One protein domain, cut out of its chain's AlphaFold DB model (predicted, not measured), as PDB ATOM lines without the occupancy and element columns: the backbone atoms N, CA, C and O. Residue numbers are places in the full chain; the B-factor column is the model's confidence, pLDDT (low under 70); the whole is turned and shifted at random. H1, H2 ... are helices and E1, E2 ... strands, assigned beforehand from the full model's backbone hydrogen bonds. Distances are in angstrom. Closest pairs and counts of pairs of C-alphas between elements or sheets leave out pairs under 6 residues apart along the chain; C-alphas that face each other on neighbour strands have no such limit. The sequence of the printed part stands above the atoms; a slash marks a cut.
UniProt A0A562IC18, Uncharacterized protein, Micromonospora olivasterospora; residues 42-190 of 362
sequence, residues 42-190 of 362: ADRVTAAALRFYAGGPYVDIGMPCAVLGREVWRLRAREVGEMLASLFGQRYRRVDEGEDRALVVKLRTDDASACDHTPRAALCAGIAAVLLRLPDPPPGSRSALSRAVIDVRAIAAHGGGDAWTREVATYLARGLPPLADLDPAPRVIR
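This is residues 42 to 190 of the 362 residues of an uncharacterized protein of Micromonospora olivasterospora (UniProt A0A562IC18). An elongated body has a curled sheet of four strands, E3 to E6, at one end and the helix H4 with the small hairpin E1 and E2 at the other, with the crossed helices H2, H3 and H5 between them. H1 packs on H2 along one side of the body. The printed part has 149 residues, in the order H1 E1 E2 H2 E3 E4 E5 H3 H4 H5 E6; the class is mixed, helices and strands. The large sheet, order E3, E4, E5, E6, is mixed; the small one is antiparallel. The whole is compact, with a radius of gyration of the C-alphas of 16.1 A and spans of 48 by 30 by 26 A.

E3 (residues 92 to 96), E4 (102 to 107) and E5 (114 to 117) form a meander, each strand the antiparallel neighbour of the one before; N 93 and O 105 are 2.9 A apart, N 106 and O 116 2.8 A. E6 (187 to 189) is parallel to E5, with N 115 and O 187 at 2.9 A. The sheet is strongly twisted. H5 (163 to 175) is on it, making two layers, at a height over the sheet of 11.8 A; it lies over E3 and E4 and runs across the strands, at 89 degrees to E3 on the local plane. H3 (120 to 131) only grazes the sheet with residues 120 to 123. With H4 (143 to 156), H3 and H5 join E5 to E6 in a strand-helix-strand unit, helices between two parallel neighbour strands. H5 touches H3, about perpendicular at 84 degrees, closest C-alphas Cys 124 and Ala 169, 6.1 A. H2 (77 to 88) touches H5 at a steep tilt of 54 degrees, the same way; Gly 81 and Leu 172 have the closest C-alphas, 4.1 A. H1 (42 to 54) touches residues 83 to 87 of H2, closest C-alphas Ala 48 and Met 83, 6.7 A, at a shallow tilt of 34 degrees, only just short of steep. H3 and H4 form a helical hairpin, closest C-alphas Ala 128 and Ala 156, 4.6 A. E1 (59 to 61) and E2 (73 to 75) form an antiparallel hairpin, N 60 and O 74 at 2.8 A; the closest C-alphas of E2 and H4, Trp 73 and Ala 148, are 4.4 A apart. Every O i to N i+4 pair is within hydrogen-bond range in H1, H3, H4 and H5, and 6 of 8 in H2.

H1 begins at C-alpha 42 (-7.265, -37.142, 6.777) and is 18.3 A long. H4, 20.0 A, begins at C-alpha 143 (-19.362, -25.263, -10.573). H5 is 18.9 A, H3 16.2 A, E4 16.0 A and H2 15.5 A. E6 ends at C-alpha 189 (21.451, -37.150, 5.214).

The C-alphas farthest apart, Arg 70 and Pro 184, are 49.1 A apart. The printed part has no cut. The links E1 to E2, H3 to H4 and H5 to E6 are long, 11 residues each. The mean pLDDT of the printed part is 85.4; residues 55 to 57, 61 to 64, 99 to 100 and 159 are under 70.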
ATOM      1  N   ALA A  42      -6.142 -37.405   7.669       70.31
ATOM      2  CA  ALA A  42      -7.265 -37.142   6.777       70.31
ATOM      3  C   ALA A  42      -8.061 -35.911   7.232       70.31
ATOM      4  O   ALA A  42      -8.326 -35.034   6.414       70.31
ATOM      5  N   ASP A  43      -8.337 -35.777   8.533       77.88
ATOM      6  CA  ASP A  43      -9.051 -34.614   9.085       77.88
ATOM      7  C   ASP A  43      -8.282 -33.315   8.842       77.88
ATOM      8  O   ASP A  43      -8.869 -32.289   8.503       77.88
ATOM      9  N   ARG A  44      -6.947 -33.355   8.954       78.69
ATOM     10  CA  ARG A  44      -6.093 -32.189   8.680       78.69
ATOM     11  C   ARG A  44      -6.125 -31.779   7.211       78.69
ATOM     12  O   ARG A  44      -6.217 -30.585   6.928       78.69
ATOM     13  N   VAL A  45      -6.071 -32.745   6.291       78.00
ATOM     14  CA  VAL A  45      -6.198 -32.484   4.846       78.00
ATOM     15  C   VAL A  45      -7.575 -31.905   4.536       78.00
ATOM     16  O   VAL A  45      -7.660 -30.874   3.870       78.00
ATOM     17  N   THR A  46      -8.637 -32.501   5.078       80.88
ATOM     18  CA  THR A  46     -10.010 -32.020   4.901       80.88
ATOM     19  C   THR A  46     -10.174 -30.597   5.430       80.88
ATOM     20  O   THR A  46     -10.648 -29.726   4.708       80.88
ATOM     21  N   ALA A  47      -9.709 -30.311   6.646       85.69
ATOM     22  CA  ALA A  47      -9.794 -28.977   7.237       85.69
ATOM     23  C   ALA A  47      -8.965 -27.924   6.479       85.69
ATOM     24  O   ALA A  47      -9.357 -26.757   6.409       85.69
ATOM     25  N   ALA A  48      -7.810 -28.296   5.919       85.31
ATOM     26  CA  ALA A  48      -7.024 -27.405   5.067       85.31
ATOM     27  C   ALA A  48      -7.745 -27.117   3.742       85.31
ATOM     28  O   ALA A  48      -7.874 -25.954   3.363       85.31
ATOM     29  N   ALA A  49      -8.281 -28.151   3.092       84.50
ATOM     30  CA  ALA A  49      -9.013 -28.021   1.838       84.50
ATOM     31  C   ALA A  49     -10.302 -27.199   1.993       84.50
ATOM     32  O   ALA A  49     -10.565 -26.322   1.179       84.50
ATOM     33  N   LEU A  50     -11.073 -27.405   3.066       87.06
ATOM     34  CA  LEU A  50     -12.286 -26.622   3.330       87.06
ATOM     35  C   LEU A  50     -11.976 -25.136   3.565       87.06
ATOM     36  O   LEU A  50     -12.682 -24.277   3.039       87.06
ATOM     37  N   ARG A  51     -10.896 -24.820   4.296       85.94
ATOM     38  CA  ARG A  51     -10.423 -23.432   4.454       85.94
ATOM     39  C   ARG A  51      -9.988 -22.828   3.121       85.94
ATOM     40  O   ARG A  51     -10.337 -21.689   2.831       85.94
ATOM     41  N   PHE A  52      -9.280 -23.605   2.309       86.00
ATOM     42  CA  PHE A  52      -8.878 -23.206   0.965       86.00
ATOM     43  C   PHE A  52     -10.095 -22.917   0.067       86.00
ATOM     44  O   PHE A  52     -10.139 -21.877  -0.580       86.00
ATOM     45  N   TYR A  53     -11.128 -23.764   0.087       87.12
ATOM     46  CA  TYR A  53     -12.361 -23.537  -0.675       87.12
ATOM     47  C   TYR A  53     -13.124 -22.289  -0.208       87.12
ATOM     48  O   TYR A  53     -13.665 -21.560  -1.040       87.12
ATOM     49  N   ALA A  54     -13.144 -22.022   1.103       81.94
ATOM     50  CA  ALA A  54     -13.806 -20.854   1.686       81.94
ATOM     51  C   ALA A  54     -13.104 -19.525   1.349       81.94
ATOM     52  O   ALA A  54     -13.777 -18.514   1.171       81.94
ATOM     53  N   GLY A  55     -11.772 -19.533   1.211       69.69
ATOM     54  CA  GLY A  55     -10.968 -18.374   0.793       69.69
ATOM     55  C   GLY A  55     -11.151 -17.967  -0.675       69.69
ATOM     56  O   GLY A  55     -10.629 -16.939  -1.101       69.69
ATOM     57  N   GLY A  56     -11.934 -18.743  -1.427       63.84
ATOM     58  CA  GLY A  56     -12.257 -18.515  -2.826       63.84
ATOM     59  C   GLY A  56     -11.437 -19.421  -3.743       63.84
ATOM     60  O   GLY A  56     -10.244 -19.625  -3.523       63.84
ATOM     61  N   PRO A  57     -12.038 -19.985  -4.803       62.47
ATOM     62  CA  PRO A  57     -11.275 -20.815  -5.704       62.47
ATOM     63  C   PRO A  57     -10.537 -19.928  -6.704       62.47
ATOM     64  O   PRO A  57     -11.133 -19.323  -7.597       62.47
ATOM     65  N   TYR A  58      -9.219 -19.888  -6.568       70.69
ATOM     66  CA  TYR A  58      -8.329 -19.481  -7.640       70.69
ATOM     67  C   TYR A  58      -8.311 -20.634  -8.649       70.69
ATOM     68  O   TYR A  58      -7.566 -21.606  -8.504       70.69
ATOM     69  N   VAL A  59      -9.233 -20.584  -9.610       79.31
ATOM     70  CA  VAL A  59      -9.305 -21.548 -10.711       79.31
ATOM     71  C   VAL A  59      -8.603 -20.936 -11.909       79.31
ATOM     72  O   VAL A  59      -9.001 -19.866 -12.368       79.31
ATOM     73  N   ASP A  60      -7.589 -21.624 -12.417       78.56
ATOM     74  CA  ASP A  60      -7.015 -21.312 -13.717       78.56
ATOM     75  C   ASP A  60      -7.715 -22.156 -14.780       78.56
ATOM     76  O   ASP A  60      -7.784 -23.390 -14.716       78.56
ATOM     77  N   ILE A  61      -8.250 -21.450 -15.770       66.75
ATOM     78  CA  ILE A  61      -8.749 -22.025 -17.011       66.75
ATOM     79  C   ILE A  61      -7.552 -22.019 -17.947       66.75
ATOM     80  O   ILE A  61      -7.119 -20.948 -18.371       66.75
ATOM     81  N   GLY A  62      -6.942 -23.173 -18.214       61.44
ATOM     82  CA  GLY A  62      -5.692 -23.100 -18.956       61.44
ATOM     83  C   GLY A  62      -5.060 -24.406 -19.382       61.44
ATOM     84  O   GLY A  62      -4.550 -25.169 -18.563       61.44
ATOM     85  N   MET A  63      -4.970 -24.516 -20.707       56.69
ATOM     86  CA  MET A  63      -4.122 -25.395 -21.505       56.69
ATOM     87  C   MET A  63      -4.463 -26.892 -21.454       56.69
ATOM     88  O   MET A  63      -4.696 -27.460 -20.378       56.69
ATOM     89  N   PRO A  64      -4.427 -27.576 -22.616       67.69
ATOM     90  CA  PRO A  64      -4.615 -29.016 -22.673       67.69
ATOM     91  C   PRO A  64      -3.643 -29.712 -21.716       67.69
ATOM     92  O   PRO A  64      -2.431 -29.476 -21.711       67.69
ATOM     93  N   CYS A  65      -4.191 -30.556 -20.847       78.38
ATOM     94  CA  CYS A  65      -3.385 -31.410 -19.996       78.38
ATOM     95  C   CYS A  65      -2.845 -32.551 -20.846       78.38
ATOM     96  O   CYS A  65      -3.618 -33.391 -21.294       78.38
ATOM     97  N   ALA A  66      -1.524 -32.619 -21.025       75.88
ATOM     98  CA  ALA A  66      -0.886 -33.698 -21.780       75.88
ATOM     99  C   ALA A  66      -1.251 -35.096 -21.248       75.88
ATOM    100  O   ALA A  66      -1.321 -36.047 -22.014       75.88
ATOM    101  N   VAL A  67      -1.510 -35.205 -19.941       80.69
ATOM    102  CA  VAL A  67      -1.859 -36.466 -19.281       80.69
ATOM    103  C   VAL A  67      -3.307 -36.875 -19.560       80.69
ATOM    104  O   VAL A  67      -3.570 -38.046 -19.807       80.69
ATOM    105  N   LEU A  68      -4.244 -35.922 -19.543       80.69
ATOM    106  CA  LEU A  68      -5.668 -36.206 -19.753       80.69
ATOM    107  C   LEU A  68      -6.115 -36.038 -21.214       80.69
ATOM    108  O   LEU A  68      -7.267 -36.319 -21.527       80.69
ATOM    109  N   GLY A  69      -5.240 -35.555 -22.100       83.38
ATOM    110  CA  GLY A  69      -5.523 -35.371 -23.526       83.38
ATOM    111  C   GLY A  69      -6.625 -34.351 -23.834       83.38
ATOM    112  O   GLY A  69      -7.132 -34.325 -24.951       83.38
ATOM    113  N   ARG A  70      -7.023 -33.524 -22.859       85.50
ATOM    114  CA  ARG A  70      -8.111 -32.544 -22.981       85.50
ATOM    115  C   ARG A  70      -7.827 -31.276 -22.193       85.50
ATOM    116  O   ARG A  70      -6.948 -31.245 -21.328       85.50
ATOM    117  N   GLU A  71      -8.618 -30.245 -22.457       85.94
ATOM    118  CA  GLU A  71      -8.695 -29.081 -21.584       85.94
ATOM    119  C   GLU A  71      -9.233 -29.472 -20.204       85.94
ATOM    120  O   GLU A  71     -10.100 -30.344 -20.042       85.94
ATOM    121  N   VAL A  72      -8.652 -28.847 -19.190       87.75
ATOM    122  CA  VAL A  72      -8.921 -29.137 -17.786       87.75
ATOM    123  C   VAL A  72      -9.021 -27.837 -17.012       87.75
ATOM    124  O   VAL A  72      -8.340 -26.857 -17.321       87.75
ATOM    125  N   TRP A  73      -9.836 -27.861 -15.972       89.50
ATOM    126  CA  TRP A  73      -9.911 -26.802 -14.981       89.50
ATOM    127  C   TRP A  73      -8.920 -27.150 -13.879       89.50
ATOM    128  O   TRP A  73      -8.921 -28.277 -13.388       89.50
ATOM    129  N   ARG A  74      -8.034 -26.229 -13.501       88.69
ATOM    130  CA  ARG A  74      -7.051 -26.498 -12.441       88.69
ATOM    131  C   ARG A  74      -7.193 -25.489 -11.326       88.69
ATOM    132  O   ARG A  74      -7.536 -24.333 -11.546       88.69
ATOM    133  N   LEU A  75      -6.889 -25.935 -10.117       90.94
ATOM    134  CA  LEU A  75      -6.603 -25.016  -9.026       90.94
ATOM    135  C   LEU A  75      -5.260 -24.339  -9.314       90.94
ATOM    136  O   LEU A  75      -4.341 -24.986  -9.830       90.94
ATOM    137  N   ARG A  76      -5.128 -23.055  -8.989       91.06
ATOM    138  CA  ARG A  76      -3.860 -22.353  -9.180       91.06
ATOM    139  C   ARG A  76      -2.741 -23.007  -8.380       91.06
ATOM    140  O   ARG A  76      -2.890 -23.314  -7.196       91.06
ATOM    141  N   ALA A  77      -1.610 -23.230  -9.044       92.00
ATOM    142  CA  ALA A  77      -0.510 -24.001  -8.474       92.00
ATOM    143  C   ALA A  77       0.094 -23.334  -7.228       92.00
ATOM    144  O   ALA A  77       0.481 -24.028  -6.285       92.00
ATOM    145  N   ARG A  78       0.151 -21.998  -7.219       92.44
ATOM    146  CA  ARG A  78       0.680 -21.215  -6.102       92.44
ATOM    147  C   ARG A  78      -0.147 -21.416  -4.840       92.44
ATOM    148  O   ARG A  78       0.399 -21.809  -3.815       92.44
ATOM    149  N   GLU A  79      -1.451 -21.211  -4.930       92.00
ATOM    150  CA  GLU A  79      -2.361 -21.234  -3.791       92.00
ATOM    151  C   GLU A  79      -2.540 -22.664  -3.255       92.00
ATOM    152  O   GLU A  79      -2.614 -22.875  -2.044       92.00
ATOM    153  N   VAL A  80      -2.489 -23.675  -4.133       91.94
ATOM    154  CA  VAL A  80      -2.379 -25.083  -3.711       91.94
ATOM    155  C   VAL A  80      -1.054 -25.342  -2.990       91.94
ATOM    156  O   VAL A  80      -1.040 -26.002  -1.953       91.94
ATOM    157  N   GLY A  81       0.063 -24.826  -3.510       92.19
ATOM    158  CA  GLY A  81       1.377 -24.952  -2.881       92.19
ATOM    159  C   GLY A  81       1.416 -24.347  -1.476       92.19
ATOM    160  O   GLY A  81       1.901 -24.995  -0.551       92.19
ATOM    161  N   GLU A  82       0.845 -23.155  -1.298       91.50
ATOM    162  CA  GLU A  82       0.729 -22.459  -0.009       91.50
ATOM    163  C   GLU A  82      -0.167 -23.231   0.978       91.50
ATOM    164  O   GLU A  82       0.227 -23.461   2.126       91.50
ATOM    165  N   MET A  83      -1.326 -23.728   0.526       91.12
ATOM    166  CA  MET A  83      -2.188 -24.600   1.336       91.12
ATOM    167  C   MET A  83      -1.418 -25.838   1.821       91.12
ATOM    168  O   MET A  83      -1.441 -26.169   3.012       91.12
ATOM    169  N   LEU A  84      -0.714 -26.520   0.913       90.06
ATOM    170  CA  LEU A  84       0.038 -27.731   1.231       90.06
ATOM    171  C   LEU A  84       1.273 -27.456   2.094       90.06
ATOM    172  O   LEU A  84       1.629 -28.315   2.899       90.06
ATOM    173  N   ALA A  85       1.902 -26.284   1.991       91.50
ATOM    174  CA  ALA A  85       3.049 -25.921   2.819       91.50
ATOM    175  C   ALA A  85       2.715 -25.981   4.318       91.50
ATOM    176  O   ALA A  85       3.522 -26.480   5.097       91.50
ATOM    177  N   SER A  86       1.497 -25.597   4.719       85.00
ATOM    178  CA  SER A  86       1.044 -25.722   6.116       85.00
ATOM    179  C   SER A  86       0.959 -27.179   6.603       85.00
ATOM    180  O   SER A  86       1.262 -27.479   7.759       85.00
ATOM    181  N   LEU A  87       0.593 -28.110   5.715       83.69
ATOM    182  CA  LEU A  87       0.495 -29.539   6.018       83.69
ATOM    183  C   LEU A  87       1.877 -30.205   6.020       83.69
ATOM    184  O   LEU A  87       2.210 -30.970   6.926       83.69
ATOM    185  N   PHE A  88       2.693 -29.906   5.008       86.25
ATOM    186  CA  PHE A  88       4.033 -30.470   4.855       86.25
ATOM    187  C   PHE A  88       5.020 -29.866   5.857       86.25
ATOM    188  O   PHE A  88       5.896 -30.581   6.338       86.25
ATOM    189  N   GLY A  89       4.840 -28.608   6.257       86.31
ATOM    190  CA  GLY A  89       5.676 -27.894   7.223       86.31
ATOM    191  C   GLY A  89       5.732 -28.535   8.612       86.31
ATOM    192  O   GLY A  89       6.584 -28.178   9.412       86.31
ATOM    193  N   GLN A  90       4.906 -29.541   8.911       82.44
ATOM    194  CA  GLN A  90       5.058 -30.346  10.128       82.44
ATOM    195  C   GLN A  90       6.273 -31.283  10.068       82.44
ATOM    196  O   GLN A  90       6.923 -31.517  11.081       82.44
ATOM    197  N   ARG A  91       6.584 -31.826   8.885       86.75
ATOM    198  CA  ARG A  91       7.614 -32.865   8.701       86.75
ATOM    199  C   ARG A  91       8.689 -32.508   7.689       86.75
ATOM    200  O   ARG A  91       9.696 -33.201   7.631       86.75
ATOM    201  N   TYR A  92       8.475 -31.485   6.878       92.00
ATOM    202  CA  TYR A  92       9.387 -31.078   5.825       92.00
ATOM    203  C   TYR A  92       9.953 -29.695   6.125       92.00
ATOM    204  O   TYR A  92       9.286 -28.852   6.734       92.00
ATOM    205  N   ARG A  93      11.197 -29.477   5.716       93.62
ATOM    206  CA  ARG A  93      11.913 -28.204   5.844       93.62
ATOM    207  C   ARG A  93      12.594 -27.858   4.529       93.62
ATOM    208  O   ARG A  93      12.883 -28.749   3.722       93.62
ATOM    209  N   ARG A  94      12.853 -26.569   4.328       94.00
ATOM    210  CA  ARG A  94      13.647 -26.052   3.212       94.00
ATOM    211  C   ARG A  94      15.117 -25.946   3.613       94.00
ATOM    212  O   ARG A  94      15.425 -25.545   4.729       94.00
ATOM    213  N   VAL A  95      16.017 -26.287   2.703       91.62
ATOM    214  CA  VAL A  95      17.456 -26.028   2.833       91.62
ATOM    215  C   VAL A  95      17.894 -25.276   1.592       91.62
ATOM    216  O   VAL A  95      17.729 -25.788   0.486       91.62
ATOM    217  N   ASP A  96      18.447 -24.085   1.767       87.56
ATOM    218  CA  ASP A  96      18.977 -23.302   0.656       87.56
ATOM    219  C   ASP A  96      20.410 -23.770   0.353       87.56
ATOM    220  O   ASP A  96      21.294 -23.744   1.206       87.56
ATOM    221  N   GLU A  97      20.626 -24.283  -0.857       80.06
ATOM    222  CA  GLU A  97      21.909 -24.753  -1.378       80.06
ATOM    223  C   GLU A  97      22.438 -23.734  -2.404       80.06
ATOM    224  O   GLU A  97      22.362 -23.942  -3.613       80.06
ATOM    225  N   GLY A  98      22.970 -22.610  -1.920       75.81
ATOM    226  CA  GLY A  98      23.445 -21.508  -2.768       75.81
ATOM    227  C   GLY A  98      22.331 -20.552  -3.209       75.81
ATOM    228  O   GLY A  98      21.208 -20.635  -2.720       75.81
ATOM    229  N   GLU A  99      22.657 -19.633  -4.123       61.56
ATOM    230  CA  GLU A  99      21.826 -18.447  -4.410       61.56
ATOM    231  C   GLU A  99      20.446 -18.764  -5.016       61.56
ATOM    232  O   GLU A  99      19.506 -18.019  -4.770       61.56
ATOM    233  N   ASP A 100      20.275 -19.901  -5.708       67.00
ATOM    234  CA  ASP A 100      19.036 -20.198  -6.456       67.00
ATOM    235  C   ASP A 100      18.460 -21.611  -6.258       67.00
ATOM    236  O   ASP A 100      17.491 -22.004  -6.923       67.00
ATOM    237  N   ARG A 101      19.030 -22.428  -5.365       74.69
ATOM    238  CA  ARG A 101      18.624 -23.836  -5.240       74.69
ATOM    239  C   ARG A 101      18.073 -24.153  -3.860       74.69
ATOM    240  O   ARG A 101      18.816 -24.413  -2.928       74.69
ATOM    241  N   ALA A 102      16.753 -24.257  -3.760       81.12
ATOM    242  CA  ALA A 102      16.096 -24.797  -2.575       81.12
ATOM    243  C   ALA A 102      15.960 -26.327  -2.665       81.12
ATOM    244  O   ALA A 102      15.392 -26.868  -3.622       81.12
ATOM    245  N   LEU A 103      16.455 -27.027  -1.650       88.50
ATOM    246  CA  LEU A 103      16.205 -28.443  -1.404       88.50
ATOM    247  C   LEU A 103      15.094 -28.606  -0.368       88.50
ATOM    248  O   LEU A 103      14.909 -27.770   0.517       88.50
ATOM    249  N   VAL A 104      14.376 -29.723  -0.455       90.50
ATOM    250  CA  VAL A 104      13.391 -30.121   0.552       90.50
ATOM    251  C   VAL A 104      13.923 -31.337   1.295       90.50
ATOM    252  O   VAL A 104      14.335 -32.329   0.687       90.50
ATOM    253  N   VAL A 105      13.908 -31.263   2.619       91.88
ATOM    254  CA  VAL A 105      14.310 -32.354   3.509       91.88
ATOM    255  C   VAL A 105      13.131 -32.779   4.370       91.88
ATOM    256  O   VAL A 105      12.237 -31.979   4.654       91.88
ATOM    257  N   LYS A 106      13.118 -34.044   4.780       90.94
ATOM    258  CA  LYS A 106      12.102 -34.625   5.652       90.94
ATOM    259  C   LYS A 106      12.725 -34.940   7.004       90.94
ATOM    260  O   LYS A 106      13.690 -35.693   7.071       90.94
ATOM    261  N   LEU A 107      12.158 -34.398   8.073       88.88
ATOM    262  CA  LEU A 107      12.540 -34.722   9.442       88.88
ATOM    263  C   LEU A 107      12.260 -36.204   9.718       88.88
ATOM    264  O   LEU A 107      11.151 -36.707   9.452       88.88
ATOM    265  N   ARG A 108      13.272 -36.897  10.241       85.69
ATOM    266  CA  ARG A 108      13.132 -38.281  10.677       85.69
ATOM    267  C   ARG A 108      12.300 -38.328  11.949       85.69
ATOM    268  O   ARG A 108      12.387 -37.466  12.813       85.69
ATOM    269  N   THR A 109      11.416 -39.316  12.016       82.81
ATOM    270  CA  THR A 109      10.564 -39.533  13.199       82.81
ATOM    271  C   THR A 109      11.292 -40.316  14.284       82.81
ATOM    272  O   THR A 109      10.930 -40.221  15.447       82.81
ATOM    273  N   ASP A 110      12.289 -41.096  13.884       83.06
ATOM    274  CA  ASP A 110      13.115 -41.956  14.723       83.06
ATOM    275  C   ASP A 110      14.402 -41.270  15.212       83.06
ATOM    276  O   ASP A 110      14.927 -41.652  16.251       83.06
ATOM    277  N   ASP A 111      14.887 -40.245  14.504       85.69
ATOM    278  CA  ASP A 111      16.084 -39.474  14.867       85.69
ATOM    279  C   ASP A 111      15.840 -37.971  14.660       85.69
ATOM    280  O   ASP A 111      15.908 -37.467  13.539       85.69
ATOM    281  N   ALA A 112      15.579 -37.240  15.747       85.19
ATOM    282  CA  ALA A 112      15.345 -35.795  15.701       85.19
ATOM    283  C   ALA A 112      16.584 -34.992  15.258       85.19
ATOM    284  O   ALA A 112      16.445 -33.862  14.794       85.19
ATOM    285  N   SER A 113      17.786 -35.573  15.358       83.94
ATOM    286  CA  SER A 113      19.031 -34.924  14.940       83.94
ATOM    287  C   SER A 113      19.277 -35.007  13.435       83.94
ATOM    288  O   SER A 113      20.226 -34.397  12.946       83.94
ATOM    289  N   ALA A 114      18.453 -35.751  12.690       87.06
ATOM    290  CA  ALA A 114      18.664 -36.023  11.278       87.06
ATOM    291  C   ALA A 114      17.432 -35.743  10.411       87.06
ATOM    292  O   ALA A 114      16.273 -35.876  10.806       87.06
ATOM    293  N   CYS A 115      17.699 -35.399   9.158       89.56
ATOM    294  CA  CYS A 115      16.684 -35.276   8.129       89.56
ATOM    295  C   CYS A 115      17.146 -35.921   6.823       89.56
ATOM    296  O   CYS A 115      18.324 -35.881   6.477       89.56
ATOM    297  N   ASP A 116      16.208 -36.502   6.086       86.44
ATOM    298  CA  ASP A 116      16.481 -37.161   4.815       86.44
ATOM    299  C   ASP A 116      16.216 -36.199   3.658       86.44
ATOM    300  O   ASP A 116      15.155 -35.565   3.573       86.44
ATOM    301  N   HIS A 117      17.153 -36.113   2.716       87.44
ATOM    302  CA  HIS A 117      16.911 -35.398   1.467       87.44
ATOM    303  C   HIS A 117      15.719 -36.015   0.720       87.44
ATOM    304  O   HIS A 117      15.695 -37.217   0.454       87.44
ATOM    305  N   THR A 118      14.747 -35.183   0.338       85.75
ATOM    306  CA  THR A 118      13.571 -35.606  -0.429       85.75
ATOM    307  C   THR A 118      13.753 -35.234  -1.902       85.75
ATOM    308  O   THR A 118      13.659 -34.055  -2.250       85.75
ATOM    309  N   PRO A 119      13.976 -36.208  -2.808       84.69
ATOM    310  CA  PRO A 119      14.062 -35.928  -4.237       84.69
ATOM    311  C   PRO A 119      12.779 -35.282  -4.761       84.69
ATOM    312  O   PRO A 119      11.681 -35.646  -4.340       84.69
ATOM    313  N   ARG A 120      12.900 -34.397  -5.760       84.75
ATOM    314  CA  ARG A 120      11.741 -33.712  -6.365       84.75
ATOM    315  C   ARG A 120      10.645 -34.683  -6.813       84.75
ATOM    316  O   ARG A 120       9.477 -34.411  -6.584       84.75
ATOM    317  N   ALA A 121      11.013 -35.826  -7.395       82.19
ATOM    318  CA  ALA A 121      10.052 -36.851  -7.807       82.19
ATOM    319  C   ALA A 121       9.261 -37.432  -6.619       82.19
ATOM    320  O   ALA A 121       8.045 -37.574  -6.703       82.19
ATOM    321  N   ALA A 122       9.930 -37.701  -5.493       83.12
ATOM    322  CA  ALA A 122       9.280 -38.190  -4.279       83.12
ATOM    323  C   ALA A 122       8.376 -37.118  -3.647       83.12
ATOM    324  O   ALA A 122       7.280 -37.433  -3.187       83.12
ATOM    325  N   LEU A 123       8.802 -35.849  -3.673       86.94
ATOM    326  CA  LEU A 123       7.978 -34.723  -3.230       86.94
ATOM    327  C   LEU A 123       6.710 -34.592  -4.085       86.94
ATOM    328  O   LEU A 123       5.611 -34.533  -3.540       86.94
ATOM    329  N   CYS A 124       6.849 -34.610  -5.413       88.56
ATOM    330  CA  CYS A 124       5.718 -34.568  -6.336       88.56
ATOM    331  C   CYS A 124       4.758 -35.751  -6.142       88.56
ATOM    332  O   CYS A 124       3.547 -35.556  -6.169       88.56
ATOM    333  N   ALA A 125       5.274 -36.959  -5.903       83.00
ATOM    334  CA  ALA A 125       4.445 -38.126  -5.604       83.00
ATOM    335  C   ALA A 125       3.654 -37.949  -4.294       83.00
ATOM    336  O   ALA A 125       2.467 -38.264  -4.241       83.00
ATOM    337  N   GLY A 126       4.282 -37.388  -3.255       85.25
ATOM    338  CA  GLY A 126       3.607 -37.048  -1.999       85.25
ATOM    339  C   GLY A 126       2.510 -35.995  -2.182       85.25
ATOM    340  O   GLY A 126       1.417 -36.150  -1.641       85.25
ATOM    341  N   ILE A 127       2.772 -34.959  -2.984       90.06
ATOM    342  CA  ILE A 127       1.778 -33.939  -3.349       90.06
ATOM    343  C   ILE A 127       0.602 -34.587  -4.082       90.06
ATOM    344  O   ILE A 127      -0.538 -34.420  -3.660       90.06
ATOM    345  N   ALA A 128       0.869 -35.380  -5.122       86.38
ATOM    346  CA  ALA A 128      -0.166 -36.082  -5.876       86.38
ATOM    347  C   ALA A 128      -1.026 -36.982  -4.969       86.38
ATOM    348  O   ALA A 128      -2.249 -36.965  -5.066       86.38
ATOM    349  N   ALA A 129      -0.417 -37.694  -4.016       85.81
ATOM    350  CA  ALA A 129      -1.153 -38.523  -3.061       85.81
ATOM    351  C   ALA A 129      -2.117 -37.716  -2.167       85.81
ATOM    352  O   ALA A 129      -3.194 -38.211  -1.829       85.81
ATOM    353  N   VAL A 130      -1.758 -36.484  -1.792       86.81
ATOM    354  CA  VAL A 130      -2.654 -35.583  -1.046       86.81
ATOM    355  C   VAL A 130      -3.744 -35.030  -1.958       86.81
ATOM    356  O   VAL A 130      -4.915 -35.054  -1.584       86.81
ATOM    357  N   LEU A 131      -3.383 -34.587  -3.163       88.62
ATOM    358  CA  LEU A 131      -4.324 -34.016  -4.129       88.62
ATOM    359  C   LEU A 131      -5.403 -35.012  -4.556       88.62
ATOM    360  O   LEU A 131      -6.574 -34.650  -4.648       88.62
ATOM    361  N   LEU A 132      -5.031 -36.282  -4.730       87.88
ATOM    362  CA  LEU A 132      -5.956 -37.376  -5.019       87.88
ATOM    363  C   LEU A 132      -7.032 -37.542  -3.929       87.88
ATOM    364  O   LEU A 132      -8.131 -38.006  -4.217       87.88
ATOM    365  N   ARG A 133      -6.721 -37.148  -2.688       86.19
ATOM    366  CA  ARG A 133      -7.584 -37.281  -1.503       86.19
ATOM    367  C   ARG A 133      -8.239 -35.975  -1.058       86.19
ATOM    368  O   ARG A 133      -8.785 -35.931   0.043       86.19
ATOM    369  N   LEU A 134      -8.182 -34.911  -1.859       88.06
ATOM    370  CA  LEU A 134      -8.921 -33.688  -1.537       88.06
ATOM    371  C   LEU A 134     -10.404 -34.023  -1.324       88.06
ATOM    372  O   LEU A 134     -10.917 -34.822  -2.098       88.06
ATOM    373  N   PRO A 135     -11.108 -33.438  -0.343       90.69
ATOM    374  CA  PRO A 135     -12.553 -33.604  -0.195       90.69
ATOM    375  C   PRO A 135     -13.304 -32.849  -1.294       90.69
ATOM    376  O   PRO A 135     -12.739 -31.964  -1.949       90.69
ATOM    377  N   ASP A 136     -14.567 -33.204  -1.514       90.94
ATOM    378  CA  ASP A 136     -15.425 -32.441  -2.420       90.94
ATOM    379  C   ASP A 136     -15.691 -31.037  -1.849       90.94
ATOM    380  O   ASP A 136     -15.729 -30.863  -0.624       90.94
ATOM    381  N   PRO A 137     -15.850 -30.015  -2.708       88.75
ATOM    382  CA  PRO A 137     -16.246 -28.689  -2.252       88.75
ATOM    383  C   PRO A 137     -17.616 -28.711  -1.551       88.75
ATOM    384  O   PRO A 137     -18.476 -29.510  -1.930       88.75
ATOM    385  N   PRO A 138     -17.867 -27.813  -0.576       87.38
ATOM    386  CA  PRO A 138     -19.160 -27.707   0.092       87.38
ATOM    387  C   PRO A 138     -20.327 -27.515  -0.891       87.38
ATOM    388  O   PRO A 138     -20.146 -26.853  -1.924       87.38
ATOM    389  N   PRO A 139     -21.537 -28.004  -0.558       82.12
ATOM    390  CA  PRO A 139     -22.745 -27.712  -1.325       82.12
ATOM    391  C   PRO A 139     -22.924 -26.195  -1.500       82.12
ATOM    392  O   PRO A 139     -22.787 -25.440  -0.543       82.12
ATOM    393  N   GLY A 140     -23.189 -25.741  -2.728       81.12
ATOM    394  CA  GLY A 140     -23.273 -24.310  -3.067       81.12
ATOM    395  C   GLY A 140     -21.962 -23.680  -3.558       81.12
ATOM    396  O   GLY A 140     -21.950 -22.514  -3.953       81.12
ATOM    397  N   SER A 141     -20.864 -24.440  -3.598       83.56
ATOM    398  CA  SER A 141     -19.627 -24.014  -4.264       83.56
ATOM    399  C   SER A 141     -19.833 -23.780  -5.766       83.56
ATOM    400  O   SER A 141     -20.650 -24.437  -6.411       83.56
ATOM    401  N   ARG A 142     -19.046 -22.869  -6.355       83.00
ATOM    402  CA  ARG A 142     -19.085 -22.578  -7.801       83.00
ATOM    403  C   ARG A 142     -18.788 -23.841  -8.622       83.00
ATOM    404  O   ARG A 142     -17.806 -24.524  -8.343       83.00
ATOM    405  N   SER A 143     -19.535 -24.081  -9.702       85.75
ATOM    406  CA  SER A 143     -19.362 -25.263 -10.573       85.75
ATOM    407  C   SER A 143     -17.932 -25.432 -11.104       85.75
ATOM    408  O   SER A 143     -17.436 -26.552 -11.212       85.75
ATOM    409  N   ALA A 144     -17.243 -24.319 -11.380       87.00
ATOM    410  CA  ALA A 144     -15.846 -24.317 -11.813       87.00
ATOM    411  C   ALA A 144     -14.891 -24.921 -10.768       87.00
ATOM    412  O   ALA A 144     -13.958 -25.629 -11.136       87.00
ATOM    413  N   LEU A 145     -15.135 -24.693  -9.471       88.38
ATOM    414  CA  LEU A 145     -14.336 -25.279  -8.392       88.38
ATOM    415  C   LEU A 145     -14.547 -26.790  -8.322       88.38
ATOM    416  O   LEU A 145     -13.577 -27.541  -8.303       88.38
ATOM    417  N   SER A 146     -15.802 -27.240  -8.344       89.94
ATOM    418  CA  SER A 146     -16.115 -28.673  -8.355       89.94
ATOM    419  C   SER A 146     -15.454 -29.370  -9.539       89.94
ATOM    420  O   SER A 146     -14.831 -30.419  -9.371       89.94
ATOM    421  N   ARG A 147     -15.492 -28.751 -10.727       90.50
ATOM    422  CA  ARG A 147     -14.804 -29.283 -11.905       90.50
ATOM    423  C   ARG A 147     -13.285 -29.299 -11.740       90.50
ATOM    424  O   ARG A 147     -12.666 -30.305 -12.074       90.50
ATOM    425  N   ALA A 148     -12.700 -28.231 -11.202       91.12
ATOM    426  CA  ALA A 148     -11.262 -28.146 -10.976       91.12
ATOM    427  C   ALA A 148     -10.762 -29.201  -9.981       91.12
ATOM    428  O   ALA A 148      -9.717 -29.800 -10.207       91.12
ATOM    429  N   VAL A 149     -11.511 -29.479  -8.910       91.81
ATOM    430  CA  VAL A 149     -11.163 -30.538  -7.948       91.81
ATOM    431  C   VAL A 149     -11.198 -31.915  -8.612       91.81
ATOM    432  O   VAL A 149     -10.261 -32.693  -8.437       91.81
ATOM    433  N   ILE A 150     -12.225 -32.201  -9.420       92.25
ATOM    434  CA  ILE A 150     -12.315 -33.455 -10.189       92.25
ATOM    435  C   ILE A 150     -11.110 -33.602 -11.126       92.25
ATOM    436  O   ILE A 150     -10.448 -34.641 -11.131       92.25
ATOM    437  N   ASP A 151     -10.800 -32.559 -11.894       92.38
ATOM    438  CA  ASP A 151      -9.699 -32.569 -12.857       92.38
ATOM    439  C   ASP A 151      -8.328 -32.675 -12.161       92.38
ATOM    440  O   ASP A 151      -7.477 -33.444 -12.606       92.38
ATOM    441  N   VAL A 152      -8.114 -31.988 -11.034       92.31
ATOM    442  CA  VAL A 152      -6.886 -32.097 -10.227       92.31
ATOM    443  C   VAL A 152      -6.706 -33.504  -9.660       92.31
ATOM    444  O   VAL A 152      -5.601 -34.043  -9.735       92.31
ATOM    445  N   ARG A 153      -7.767 -34.135  -9.136       93.06
ATOM    446  CA  ARG A 153      -7.697 -35.535  -8.680       93.06
ATOM    447  C   ARG A 153      -7.352 -36.475  -9.833       93.06
ATOM    448  O   ARG A 153      -6.514 -37.358  -9.661       93.06
ATOM    449  N   ALA A 154      -7.953 -36.262 -11.003       91.75
ATOM    450  CA  ALA A 154      -7.654 -37.046 -12.196       91.75
ATOM    451  C   ALA A 154      -6.186 -36.887 -12.623       91.75
ATOM    452  O   ALA A 154      -5.523 -37.887 -12.865       91.75
ATOM    453  N   ILE A 155      -5.640 -35.665 -12.632       90.19
ATOM    454  CA  ILE A 155      -4.211 -35.417 -12.901       90.19
ATOM    455  C   ILE A 155      -3.330 -36.137 -11.870       90.19
ATOM    456  O   ILE A 155      -2.381 -36.833 -12.234       90.19
ATOM    457  N   ALA A 156      -3.661 -36.009 -10.583       88.94
ATOM    458  CA  ALA A 156      -2.900 -36.599  -9.489       88.94
ATOM    459  C   ALA A 156      -2.835 -38.136  -9.553       88.94
ATOM    460  O   ALA A 156      -1.816 -38.720  -9.173       88.94
ATOM    461  N   ALA A 157      -3.867 -38.792 -10.096       88.56
ATOM    462  CA  ALA A 157      -3.899 -40.242 -10.295       88.56
ATOM    463  C   ALA A 157      -2.761 -40.768 -11.198       88.56
ATOM    464  O   ALA A 157      -2.407 -41.941 -11.111       88.56
ATOM    465  N   HIS A 158      -2.135 -39.909 -12.010       84.69
ATOM    466  CA  HIS A 158      -1.021 -40.271 -12.891       84.69
ATOM    467  C   HIS A 158       0.380 -40.090 -12.268       84.69
ATOM    468  O   HIS A 158       1.385 -40.205 -12.969       84.69
ATOM    469  N   GLY A 159       0.488 -39.831 -10.960       67.88
ATOM    470  CA  GLY A 159       1.751 -40.025 -10.231       67.88
ATOM    471  C   GLY A 159       2.735 -38.848 -10.241       67.88
ATOM    472  O   GLY A 159       3.946 -39.055 -10.274       67.88
ATOM    473  N   GLY A 160       2.241 -37.607 -10.194       78.00
ATOM    474  CA  GLY A 160       3.027 -36.396  -9.888       78.00
ATOM    475  C   GLY A 160       4.075 -35.963 -10.928       78.00
ATOM    476  O   GLY A 160       4.801 -34.993 -10.703       78.00
ATOM    477  N   GLY A 161       4.168 -36.655 -12.066       80.06
ATOM    478  CA  GLY A 161       5.092 -36.321 -13.156       80.06
ATOM    479  C   GLY A 161       4.655 -35.134 -14.024       80.06
ATOM    480  O   GLY A 161       5.441 -34.640 -14.839       80.06
ATOM    481  N   ASP A 162       3.422 -34.657 -13.868       86.56
ATOM    482  CA  ASP A 162       2.882 -33.590 -14.701       86.56
ATOM    483  C   ASP A 162       3.532 -32.220 -14.405       86.56
ATOM    484  O   ASP A 162       4.175 -31.990 -13.375       86.56
ATOM    485  N   ALA A 163       3.432 -31.298 -15.365       88.94
ATOM    486  CA  ALA A 163       4.042 -29.973 -15.252       88.94
ATOM    487  C   ALA A 163       3.430 -29.129 -14.122       88.94
ATOM    488  O   ALA A 163       4.163 -28.417 -13.439       88.94
ATOM    489  N   TRP A 164       2.124 -29.253 -13.889       90.06
ATOM    490  CA  TRP A 164       1.414 -28.489 -12.872       90.06
ATOM    491  C   TRP A 164       1.733 -28.999 -11.459       90.06
ATOM    492  O   TRP A 164       2.062 -28.189 -10.600       90.06
ATOM    493  N   THR A 165       1.810 -30.314 -11.212       90.75
ATOM    494  CA  THR A 165       2.284 -30.834  -9.909       90.75
ATOM    495  C   THR A 165       3.729 -30.418  -9.629       90.75
ATOM    496  O   THR A 165       4.082 -30.093  -8.493       90.75
ATOM    497  N   ARG A 166       4.588 -30.368 -10.658       91.56
ATOM    498  CA  ARG A 166       5.960 -29.851 -10.512       91.56
ATOM    499  C   ARG A 166       5.997 -28.370 -10.152       91.56
ATOM    500  O   ARG A 166       6.921 -27.975  -9.438       91.56
ATOM    501  N   GLU A 167       5.052 -27.582 -10.645       92.31
ATOM    502  CA  GLU A 167       4.891 -26.170 -10.307       92.31
ATOM    503  C   GLU A 167       4.369 -25.994  -8.873       92.31
ATOM    504  O   GLU A 167       4.966 -25.248  -8.095       92.31
ATOM    505  N   VAL A 168       3.354 -26.771  -8.469       92.88
ATOM    506  CA  VAL A 168       2.869 -26.840  -7.076       92.88
ATOM    507  C   VAL A 168       4.020 -27.161  -6.122       92.88
ATOM    508  O   VAL A 168       4.172 -26.504  -5.096       92.88
ATOM    509  N   ALA A 169       4.879 -28.124  -6.473       92.94
ATOM    510  CA  ALA A 169       6.042 -28.485  -5.665       92.94
ATOM    511  C   ALA A 169       7.027 -27.319  -5.475       92.94
ATOM    512  O   ALA A 169       7.627 -27.193  -4.408       92.94
ATOM    513  N   THR A 170       7.186 -26.456  -6.484       93.12
ATOM    514  CA  THR A 170       8.030 -25.257  -6.386       93.12
ATOM    515  C   THR A 170       7.445 -24.245  -5.404       93.12
ATOM    516  O   THR A 170       8.178 -23.738  -4.555       93.12
ATOM    517  N   TYR A 171       6.141 -23.968  -5.476       94.31
ATOM    518  CA  TYR A 171       5.492 -23.046  -4.539       94.31
ATOM    519  C   TYR A 171       5.431 -23.606  -3.116       94.31
ATOM    520  O   TYR A 171       5.737 -22.883  -2.170       94.31
ATOM    521  N   LEU A 172       5.157 -24.905  -2.967       93.50
ATOM    522  CA  LEU A 172       5.226 -25.596  -1.682       93.50
ATOM    523  C   LEU A 172       6.610 -25.435  -1.054       93.50
ATOM    524  O   LEU A 172       6.704 -25.011   0.091       93.50
ATOM    525  N   ALA A 173       7.683 -25.726  -1.800       92.38
ATOM    526  CA  ALA A 173       9.048 -25.641  -1.282       92.38
ATOM    527  C   ALA A 173       9.415 -24.226  -0.803       92.38
ATOM    528  O   ALA A 173      10.110 -24.086   0.200       92.38
ATOM    529  N   ARG A 174       8.923 -23.182  -1.484       91.69
ATOM    530  CA  ARG A 174       9.121 -21.780  -1.076       91.69
ATOM    531  C   ARG A 174       8.398 -21.436   0.226       91.69
ATOM    532  O   ARG A 174       8.933 -20.648   0.996       91.69
ATOM    533  N   GLY A 175       7.226 -22.027   0.456       90.81
ATOM    534  CA  GLY A 175       6.425 -21.827   1.666       90.81
ATOM    535  C   GLY A 175       6.830 -22.692   2.862       90.81
ATOM    536  O   GLY A 175       6.265 -22.523   3.940       90.81
ATOM    537  N   LEU A 176       7.769 -23.634   2.705       94.19
ATOM    538  CA  LEU A 176       8.246 -24.447   3.825       94.19
ATOM    539  C   LEU A 176       9.161 -23.634   4.756       94.19
ATOM    540  O   LEU A 176      10.022 -22.904   4.257       94.19
ATOM    541  N   PRO A 177       9.061 -23.830   6.086       94.00
ATOM    542  CA  PRO A 177      10.014 -23.257   7.029       94.00
ATOM    543  C   PRO A 177      11.443 -23.737   6.729       94.00
ATOM    544  O   PRO A 177      11.629 -24.920   6.395       94.00
ATOM    545  N   PRO A 178      12.456 -22.866   6.847       93.44
ATOM    546  CA  PRO A 178      13.841 -23.264   6.659       93.44
ATOM    547  C   PRO A 178      14.297 -24.200   7.789       93.44
ATOM    548  O   PRO A 178      13.802 -24.163   8.914       93.44
ATOM    549  N   LEU A 179      15.236 -25.094   7.479       91.19
ATOM    550  CA  LEU A 179      15.801 -26.045   8.443       91.19
ATOM    551  C   LEU A 179      16.623 -25.338   9.529       91.19
ATOM    552  O   LEU A 179      16.675 -25.822  10.654       91.19
ATOM    553  N   ALA A 180      17.235 -24.204   9.179       89.56
ATOM    554  CA  ALA A 180      18.065 -23.398  10.067       89.56
ATOM    555  C   ALA A 180      17.295 -22.799  11.259       89.56
ATOM    556  O   ALA A 180      17.921 -22.443  12.247       89.56
ATOM    557  N   ASP A 181      15.960 -22.736  11.189       91.44
ATOM    558  CA  ASP A 181      15.116 -22.241  12.287       91.44
ATOM    559  C   ASP A 181      14.947 -23.268  13.423       91.44
ATOM    560  O   ASP A 181      14.349 -22.961  14.453       91.44
ATOM    561  N   LEU A 182      15.409 -24.510  13.241       87.88
ATOM    562  CA  LEU A 182      15.410 -25.520  14.298       87.88
ATOM    563  C   LEU A 182      16.700 -25.417  15.117       87.88
ATOM    564  O   LEU A 182      17.783 -25.352  14.540       87.88
ATOM    565  N   ASP A 183      16.584 -25.480  16.445       83.81
ATOM    566  CA  ASP A 183      17.723 -25.494  17.367       83.81
ATOM    567  C   ASP A 183      17.729 -26.782  18.220       83.81
ATOM    568  O   ASP A 183      16.777 -27.012  18.976       83.81
ATOM    569  N   PRO A 184      18.757 -27.648  18.102       83.88
ATOM    570  CA  PRO A 184      19.830 -27.598  17.106       83.88
ATOM    571  C   PRO A 184      19.324 -27.962  15.702       83.88
ATOM    572  O   PRO A 184      18.420 -28.788  15.544       83.88
ATOM    573  N   ALA A 185      19.946 -27.397  14.664       84.62
ATOM    574  CA  ALA A 185      19.574 -27.688  13.282       84.62
ATOM    575  C   ALA A 185      19.907 -29.156  12.926       84.62
ATOM    576  O   ALA A 185      21.074 -29.555  13.019       84.62
ATOM    577  N   PRO A 186      18.927 -29.975  12.492       87.50
ATOM    578  CA  PRO A 186      19.176 -31.368  12.134       87.50
ATOM    579  C   PRO A 186      20.160 -31.503  10.970       87.50
ATOM    580  O   PRO A 186      20.104 -30.760   9.989       87.50
ATOM    581  N   ARG A 187      21.024 -32.518  11.017       86.00
ATOM    582  CA  ARG A 187      21.945 -32.825   9.916       86.00
ATOM    583  C   ARG A 187      21.190 -33.392   8.716       86.00
ATOM    584  O   ARG A 187      20.300 -34.231   8.862       86.00
ATOM    585  N   VAL A 188      21.584 -32.985   7.512       86.69
ATOM    586  CA  VAL A 188      20.994 -33.493   6.266       86.69
ATOM    587  C   VAL A 188      21.715 -34.762   5.817       86.69
ATOM    588  O   VAL A 188      22.886 -34.723   5.443       86.69
ATOM    589  N   ILE A 189      21.000 -35.881   5.783       82.44
ATOM    590  CA  ILE A 189      21.451 -37.150   5.214       82.44
ATOM    591  C   ILE A 189      21.001 -37.196   3.753       82.44
ATOM    592  O   ILE A 189      19.809 -37.276   3.439       82.44
ATOM    593  N   ARG A 190      21.954 -37.131   2.818       76.00
ATOM    594  CA  ARG A 190      21.657 -37.320   1.392       76.00
ATOM    595  C   ARG A 190      21.723 -38.809   1.063       76.00
ATOM    596  O   ARG A 190      22.656 -39.513   1.449       76.00
TER     597      ARG A 190